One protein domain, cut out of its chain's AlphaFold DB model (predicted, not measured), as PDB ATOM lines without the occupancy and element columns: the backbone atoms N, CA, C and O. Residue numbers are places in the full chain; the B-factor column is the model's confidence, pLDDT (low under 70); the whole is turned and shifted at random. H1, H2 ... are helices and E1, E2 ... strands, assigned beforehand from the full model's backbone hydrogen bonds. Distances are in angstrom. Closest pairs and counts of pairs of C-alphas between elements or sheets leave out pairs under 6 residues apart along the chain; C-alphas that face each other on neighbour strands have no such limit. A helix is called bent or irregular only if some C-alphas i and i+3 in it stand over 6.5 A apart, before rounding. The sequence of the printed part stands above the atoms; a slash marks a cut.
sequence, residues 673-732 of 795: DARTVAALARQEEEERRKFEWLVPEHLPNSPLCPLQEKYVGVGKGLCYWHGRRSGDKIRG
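Overview. This is residues 673 to 732 of the 795 residues of an uncharacterized protein of Setosphaeria turcica (strain 28A) (UniProt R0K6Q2). A long straight helix, H1, sticks out as an arm from a small compact head made mostly of loop, and a two-stranded hairpin, E1 and E2, closes the printed part in that head. The arm that stands free is residues 673 to 695, and the chain then winds through a long stretch with no named element, residues 695 to 722, before it reaches the hairpin. The printed part has 60 residues, with one named helix and two named strands in the order H1, E1, E2; the sheet has the order E1 - E2 and is antiparallel. The class is mixed, helices and strands, with 28 of the 60 residues, under half, in named elements. The whole is extended, with a radius of gyration of the C-alphas of 16.3 A, and it spans 49 by 21 by 18 A, a rod whose length comes from the arm.

Arrangement. H1, residues 674 to 694, belongs to the stretch that stands free: from residue 673 to residue 695 no C-alpha 8 or more residues away along the chain comes within 10 A. In H1 every O i to N i+4 pair is within hydrogen-bond range. A long link of 28 residues joins H1 to E1, residues 723 to 726. Near the end of this link residues 718 to 719 form a short antiparallel pairing with residues 723 to 724 of E1. A tight link of 2 residues joins E1 to E2, residues 729 to 731, and the two strands form a hairpin. They are antiparallel neighbours, with 140 degrees between their N-to-C directions. The C-alphas of Arg 725 and Ile 730 face each other at 4.4 A. N 726 and O 729 are within hydrogen-bond range at 2.9 A, and so are N 724 and O 731 at 3.1 A. H1 and E2 are apart.

Along the chain. H1 begins with C-alpha 674 at (196.344, 146.288, 215.938) and ends with C-alpha 694 at (200.878, 144.675, 186.218), 30.1 A from first to last C-alpha. It is not bent. E1 is 9.4 A long from C-alpha 723 to C-alpha 726. E2 is 6.1 A long and ends with C-alpha 731 at (176.814, 138.110, 184.114).

Size, cuts and confidence. The two C-alphas farthest apart are those of Asp 673 and Lys 710, at 50.4 A. Without the stretch that stands free, the body of 37 residues spans 22 by 18 by 14 A, with a radius of gyration of 8.7 A. The printed part has no cut. The mean pLDDT of the printed part is 81.8, and the model's confidence is low, under 70, at residues 693 to 695 and 697 to 698.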
ATOM      1  N   ASP A 673     198.244 142.130 217.418       76.00
ATOM      2  CA  ASP A 673     198.334 143.548 217.777       76.00
ATOM      3  C   ASP A 673     197.792 144.420 216.639       76.00
ATOM      4  O   ASP A 673     198.142 144.203 215.474       76.00
ATOM      5  N   ALA A 674     196.999 145.449 216.952       77.81
ATOM      6  CA  ALA A 674     196.344 146.288 215.938       77.81
ATOM      7  C   ALA A 674     197.328 146.906 214.919       77.81
ATOM      8  O   ALA A 674     196.981 147.108 213.756       77.81
ATOM      9  N   ARG A 675     198.589 147.132 215.323       76.75
ATOM     10  CA  ARG A 675     199.682 147.554 214.426       76.75
ATOM     11  C   ARG A 675     200.011 146.520 213.345       76.75
ATOM     12  O   ARG A 675     200.263 146.915 212.213       76.75
ATOM     13  N   THR A 676     199.982 145.223 213.659       82.00
ATOM     14  CA  THR A 676     200.218 144.148 212.674       82.00
ATOM     15  C   THR A 676     199.075 144.054 211.666       82.00
ATOM     16  O   THR A 676     199.328 143.893 210.477       82.00
ATOM     17  N   VAL A 677     197.828 144.240 212.113       84.81
ATOM     18  CA  VAL A 677     196.650 144.274 211.232       84.81
ATOM     19  C   VAL A 677     196.718 145.482 210.293       84.81
ATOM     20  O   VAL A 677     196.555 145.324 209.088       84.81
ATOM     21  N   ALA A 678     197.047 146.671 210.811       87.31
ATOM     22  CA  ALA A 678     197.210 147.878 209.999       87.31
ATOM     23  C   ALA A 678     198.395 147.799 209.013       87.31
ATOM     24  O   ALA A 678     198.301 148.311 207.898       87.31
ATOM     25  N   ALA A 679     199.498 147.147 209.399       86.06
ATOM     26  CA  ALA A 679     200.634 146.904 208.510       86.06
ATOM     27  C   ALA A 679     200.265 145.945 207.366       86.06
ATOM     28  O   ALA A 679     200.548 146.243 206.208       86.06
ATOM     29  N   LEU A 680     199.571 144.844 207.672       89.69
ATOM     30  CA  LEU A 680     199.112 143.878 206.670       89.69
ATOM     31  C   LEU A 680     198.049 144.470 205.736       89.69
ATOM     32  O   LEU A 680     198.121 144.236 204.538       89.69
ATOM     33  N   ALA A 681     197.129 145.295 206.241       89.50
ATOM     34  CA  ALA A 681     196.160 146.001 205.401       89.50
ATOM     35  C   ALA A 681     196.846 146.959 204.406       89.50
ATOM     36  O   ALA A 681     196.442 147.040 203.248       89.50
ATOM     37  N   ARG A 682     197.923 147.647 204.821       88.25
ATOM     38  CA  ARG A 682     198.744 148.463 203.909       88.25
ATOM     39  C   ARG A 682     199.541 147.623 202.916       88.25
ATOM     40  O   ARG A 682     199.646 148.023 201.762       88.25
ATOM     41  N   GLN A 683     200.064 146.471 203.334       90.75
ATOM     42  CA  GLN A 683     200.721 145.536 202.423       90.75
ATOM     43  C   GLN A 683     199.734 145.012 201.367       90.75
ATOM     44  O   GLN A 683     200.055 145.055 200.186       90.75
ATOM     45  N   GLU A 684     198.522 144.610 201.759       89.50
ATOM     46  CA  GLU A 684     197.463 144.163 200.841       89.50
ATOM     47  C   GLU A 684     197.026 145.287 199.881       89.50
ATOM     48  O   GLU A 684     196.770 145.040 198.703       89.50
ATOM     49  N   GLU A 685     196.976 146.541 200.345       85.88
ATOM     50  CA  GLU A 685     196.686 147.696 199.487       85.88
ATOM     51  C   GLU A 685     197.829 147.979 198.495       85.88
ATOM     52  O   GLU A 685     197.585 148.219 197.314       85.88
ATOM     53  N   GLU A 686     199.089 147.910 198.932       88.31
ATOM     54  CA  GLU A 686     200.240 148.033 198.037       88.31
ATOM     55  C   GLU A 686     200.343 146.878 197.040       88.31
ATOM     56  O   GLU A 686     200.701 147.106 195.886       88.31
ATOM     57  N   GLU A 687     200.047 145.650 197.459       86.81
ATOM     58  CA  GLU A 687     199.984 144.481 196.586       86.81
ATOM     59  C   GLU A 687     198.840 144.626 195.579       86.81
ATOM     60  O   GLU A 687     199.076 144.403 194.394       86.81
ATOM     61  N   ARG A 688     197.660 145.135 195.978       80.12
ATOM     62  CA  ARG A 688     196.608 145.520 195.020       80.12
ATOM     63  C   ARG A 688     197.094 146.557 194.016       80.12
ATOM     64  O   ARG A 688     196.937 146.314 192.828       80.12
ATOM     65  N   ARG A 689     197.733 147.655 194.438       79.81
ATOM     66  CA  ARG A 689     198.246 148.676 193.498       79.81
ATOM     67  C   ARG A 689     199.334 148.127 192.563       79.81
ATOM     68  O   ARG A 689     199.376 148.500 191.394       79.81
ATOM     69  N   LYS A 690     200.198 147.223 193.049       78.44
ATOM     70  CA  LYS A 690     201.210 146.516 192.236       78.44
ATOM     71  C   LYS A 690     200.544 145.580 191.221       78.44
ATOM     72  O   LYS A 690     200.957 145.565 190.065       78.44
ATOM     73  N   PHE A 691     199.490 144.862 191.617       74.69
ATOM     74  CA  PHE A 691     198.661 144.096 190.690       74.69
ATOM     75  C   PHE A 691     197.981 145.015 189.670       74.69
ATOM     76  O   PHE A 691     198.202 144.811 188.490       74.69
ATOM     77  N   GLU A 692     197.257 146.063 190.074       73.44
ATOM     78  CA  GLU A 692     196.592 147.022 189.166       73.44
ATOM     79  C   GLU A 692     197.541 147.634 188.114       73.44
ATOM     80  O   GLU A 692     197.110 147.904 186.997       73.44
ATOM     81  N   TRP A 693     198.834 147.795 188.422       69.38
ATOM     82  CA  TRP A 693     199.865 148.210 187.454       69.38
ATOM     83  C   TRP A 693     200.365 147.094 186.519       69.38
ATOM     84  O   TRP A 693     200.717 147.368 185.373       69.38
ATOM     85  N   LEU A 694     200.430 145.846 186.992       68.06
ATOM     86  CA  LEU A 694     200.878 144.675 186.218       68.06
ATOM     87  C   LEU A 694     199.753 144.007 185.408       68.06
ATOM     88  O   LEU A 694     200.023 143.200 184.521       68.06
ATOM     89  N   VAL A 695     198.501 144.310 185.740       69.00
ATOM     90  CA  VAL A 695     197.261 143.718 185.226       69.00
ATOM     91  C   VAL A 695     196.753 144.612 184.083       69.00
ATOM     92  O   VAL A 695     196.102 145.621 184.343       69.00
ATOM     93  N   PRO A 696     197.053 144.309 182.799       70.88
ATOM     94  CA  PRO A 696     196.892 145.287 181.721       70.88
ATOM     95  C   PRO A 696     195.411 145.518 181.436       70.88
ATOM     96  O   PRO A 696     194.727 144.550 181.097       70.88
ATOM     97  N   GLU A 697     194.936 146.767 181.567       68.31
ATOM     98  CA  GLU A 697     193.511 147.139 181.630       68.31
ATOM     99  C   GLU A 697     192.604 146.325 180.689       68.31
ATOM    100  O   GLU A 697     192.337 146.660 179.526       68.31
ATOM    101  N   HIS A 698     192.028 145.256 181.231       68.44
ATOM    102  CA  HIS A 698     190.883 144.582 180.641       68.44
ATOM    103  C   HIS A 698     189.658 145.390 181.038       68.44
ATOM    104  O   HIS A 698     188.870 144.996 181.886       68.44
ATOM    105  N   LEU A 699     189.498 146.529 180.367       77.88
ATOM    106  CA  LEU A 699     188.196 147.146 180.166       77.88
ATOM    107  C   LEU A 699     187.268 146.122 179.476       77.88
ATOM    108  O   LEU A 699     187.760 145.288 178.703       77.88
ATOM    109  N   PRO A 700     185.932 146.202 179.633       72.56
ATOM    110  CA  PRO A 700     184.999 145.303 178.937       72.56
ATOM    111  C   PRO A 700     185.181 145.320 177.411       72.56
ATOM    112  O   PRO A 700     184.960 144.317 176.736       72.56
ATOM    113  N   ASN A 701     185.637 146.463 176.892       79.12
ATOM    114  CA  ASN A 701     185.867 146.737 175.477       79.12
ATOM    115  C   ASN A 701     187.302 146.417 175.009       79.12
ATOM    116  O   ASN A 701     187.583 146.536 173.815       79.12
ATOM    117  N   SER A 702     188.207 146.011 175.906       85.25
ATOM    118  CA  SER A 702     189.593 145.659 175.565       85.25
ATOM    119  C   SER A 702     189.638 144.384 174.709       85.25
ATOM    120  O   SER A 702     188.976 143.405 175.063       85.25
ATOM    121  N   PRO A 703     190.425 144.330 173.614       84.12
ATOM    122  CA  PRO A 703     190.569 143.120 172.799       84.12
ATOM    123  C   PRO A 703     191.261 141.966 173.543       84.12
ATOM    124  O   PRO A 703     191.245 140.843 173.052       84.12
ATOM    125  N   LEU A 704     191.837 142.226 174.726       84.25
ATOM    126  CA  LEU A 704     192.406 141.217 175.625       84.25
ATOM    127  C   LEU A 704     191.355 140.565 176.544       84.25
ATOM    128  O   LEU A 704     191.628 139.529 177.145       84.25
ATOM    129  N   CYS A 705     190.156 141.144 176.673       88.94
ATOM    130  CA  CYS A 705     189.097 140.616 177.530       88.94
ATOM    131  C   CYS A 705     188.369 139.440 176.838       88.94
ATOM    132  O   CYS A 705     187.732 139.668 175.810       88.94
ATOM    133  N   PRO A 706     188.335 138.210 177.398       90.12
ATOM    134  CA  PRO A 706     187.725 137.051 176.724       90.12
ATOM    135  C   PRO A 706     186.196 137.101 176.519       90.12
ATOM    136  O   PRO A 706     185.610 136.169 175.967       90.12
ATOM    137  N   LEU A 707     185.530 138.165 176.980       88.12
ATOM    138  CA  LEU A 707     184.106 138.448 176.744       88.12
ATOM    139  C   LEU A 707     183.864 139.341 175.516       88.12
ATOM    140  O   LEU A 707     182.738 139.405 175.012       88.12
ATOM    141  N   GLN A 708     184.908 140.041 175.074       88.38
ATOM    142  CA  GLN A 708     184.877 141.025 174.004       88.38
ATOM    143  C   GLN A 708     184.876 140.312 172.643       88.38
ATOM    144  O   GLN A 708     185.547 139.301 172.441       88.38
ATOM    145  N   GLU A 709     184.077 140.802 171.699       87.56
ATOM    146  CA  GLU A 709     183.718 140.041 170.487       87.56
ATOM    147  C   GLU A 709     184.895 139.812 169.530       87.56
ATOM    148  O   GLU A 709     184.956 138.785 168.850       87.56
ATOM    149  N   LYS A 710     185.862 140.731 169.546       88.00
ATOM    150  CA  LYS A 710     187.100 140.703 168.761       88.00
ATOM    151  C   LYS A 710     188.238 139.952 169.463       88.00
ATOM    152  O   LYS A 710     189.299 139.819 168.865       88.00
ATOM    153  N   TYR A 711     188.049 139.446 170.688       88.62
ATOM    154  CA  TYR A 711     189.032 138.569 171.331       88.62
ATOM    155  C   TYR A 711     189.212 137.296 170.494       88.62
ATOM    156  O   TYR A 711     188.237 136.597 170.192       88.62
ATOM    157  N   VAL A 712     190.450 136.972 170.122       88.81
ATOM    158  CA  VAL A 712     190.803 135.758 169.372       88.81
ATOM    159  C   VAL A 712     191.696 134.895 170.257       88.81
ATOM    160  O   VAL A 712     192.898 135.107 170.354       88.81
ATOM    161  N   GLY A 713     191.085 133.925 170.931       89.38
ATOM    162  CA  GLY A 713     191.768 133.010 171.838       89.38
ATOM    163  C   GLY A 713     190.843 131.887 172.297       89.38
ATOM    164  O   GLY A 713     189.625 131.952 172.117       89.38
ATOM    165  N   VAL A 714     191.426 130.845 172.889       83.62
ATOM    166  CA  VAL A 714     190.744 129.566 173.174       83.62
ATOM    167  C   VAL A 714     189.689 129.677 174.295       83.62
ATOM    168  O   VAL A 714     188.806 128.833 174.399       83.62
ATOM    169  N   GLY A 715     189.748 130.727 175.124       81.50
ATOM    170  CA  GLY A 715     188.923 130.911 176.327       81.50
ATOM    171  C   GLY A 715     187.721 131.859 176.201       81.50
ATOM    172  O   GLY A 715     187.404 132.542 177.175       81.50
ATOM    173  N   LYS A 716     187.068 131.965 175.032       83.81
ATOM    174  CA  LYS A 716     185.915 132.875 174.852       83.81
ATOM    175  C   LYS A 716     184.804 132.625 175.886       83.81
ATOM    176  O   LYS A 716     184.410 131.487 176.125       83.81
ATOM    177  N   GLY A 717     184.242 133.704 176.433       82.56
ATOM    178  CA  GLY A 717     183.036 133.681 177.269       82.56
ATOM    179  C   GLY A 717     183.254 133.721 178.787       82.56
ATOM    180  O   GLY A 717     182.271 133.886 179.511       82.56
ATOM    181  N   LEU A 718     184.497 133.640 179.280       87.00
ATOM    182  CA  LEU A 718     184.846 133.808 180.699       87.00
ATOM    183  C   LEU A 718     186.032 134.771 180.855       87.00
ATOM    184  O   LEU A 718     187.158 134.449 180.490       87.00
ATOM    185  N   CYS A 719     185.787 135.930 181.460       87.38
ATOM    186  CA  CYS A 719     186.823 136.813 181.986       87.38
ATOM    187  C   CYS A 719     186.830 136.703 183.515       87.38
ATOM    188  O   CYS A 719     185.767 136.735 184.128       87.38
ATOM    189  N   TYR A 720     188.008 136.632 184.138       85.19
ATOM    190  CA  TYR A 720     188.132 136.645 185.602       85.19
ATOM    191  C   TYR A 720     187.465 137.886 186.230       85.19
ATOM    192  O   TYR A 720     186.767 137.791 187.235       85.19
ATOM    193  N   TRP A 721     187.602 139.035 185.565       84.00
ATOM    194  CA  TRP A 721     187.196 140.341 186.080       84.00
ATOM    195  C   TRP A 721     185.709 140.640 185.863       84.00
ATOM    196  O   TRP A 721     185.000 140.919 186.822       84.00
ATOM    197  N   HIS A 722     185.195 140.516 184.632       85.38
ATOM    198  CA  HIS A 722     183.770 140.785 184.360       85.38
ATOM    199  C   HIS A 722     182.865 139.540 184.371       85.38
ATOM    200  O   HIS A 722     181.662 139.672 184.163       85.38
ATOM    201  N   GLY A 723     183.395 138.339 184.621       86.75
ATOM    202  CA  GLY A 723     182.605 137.112 184.767       86.75
ATOM    203  C   GLY A 723     182.304 136.381 183.459       86.75
ATOM    204  O   GLY A 723     183.168 136.245 182.591       86.75
ATOM    205  N   ARG A 724     181.084 135.843 183.331       86.00
ATOM    206  CA  ARG A 724     180.690 134.960 182.216       86.00
ATOM    207  C   ARG A 724     179.638 135.602 181.319       86.00
ATOM    208  O   ARG A 724     178.607 136.069 181.805       86.00
ATOM    209  N   ARG A 725     179.834 135.548 179.998       81.00
ATOM    210  CA  ARG A 725     178.781 135.930 179.045       81.00
ATOM    211  C   ARG A 725     177.683 134.869 179.082       81.00
ATOM    212  O   ARG A 725     177.943 133.691 178.861       81.00
ATOM    213  N   SER A 726     176.467 135.291 179.405       79.56
ATOM    214  CA  SER A 726     175.275 134.444 179.497       79.56
ATOM    215  C   SER A 726     174.320 134.865 178.379       79.56
ATOM    216  O   SER A 726     173.368 135.612 178.605       79.56
ATOM    217  N   GLY A 727     174.657 134.473 177.147       79.19
ATOM    218  CA  GLY A 727     174.157 135.134 175.937       79.19
ATOM    219  C   GLY A 727     174.801 136.514 175.767       79.19
ATOM    220  O   GLY A 727     175.950 136.714 176.162       79.19
ATOM    221  N   ASP A 728     174.060 137.485 175.234       74.12
ATOM    222  CA  ASP A 728     174.576 138.846 175.021       74.12
ATOM    223  C   ASP A 728     174.931 139.570 176.324       74.12
ATOM    224  O   ASP A 728     175.822 140.419 176.340       74.12
ATOM    225  N   LYS A 729     174.267 139.210 177.430       75.44
ATOM    226  CA  LYS A 729     174.453 139.836 178.741       75.44
ATOM    227  C   LYS A 729     175.674 139.254 179.452       75.44
ATOM    228  O   LYS A 729     175.768 138.048 179.688       75.44
ATOM    229  N   ILE A 730     176.594 140.126 179.852       73.88
ATOM    230  CA  ILE A 730     177.681 139.779 180.772       73.88
ATOM    231  C   ILE A 730     177.064 139.583 182.163       73.88
ATOM    232  O   ILE A 730     176.519 140.525 182.737       73.88
ATOM    233  N   ARG A 731     177.130 138.363 182.706       77.25
ATOM    234  CA  ARG A 731     176.814 138.110 184.114       77.25
ATOM    235  C   ARG A 731     178.067 138.435 184.916       77.25
ATOM    236  O   ARG A 731     179.063 137.720 184.787       77.25
ATOM    237  N   GLY A 732     177.987 139.520 185.690       73.31
ATOM    238  CA  GLY A 732     179.099 140.083 186.453       73.31
ATOM    239  C   GLY A 732     179.881 139.022 187.224       73.31
ATOM    240  O   GLY A 732     179.298 138.128 187.841       73.31
TER     241      GLY A 732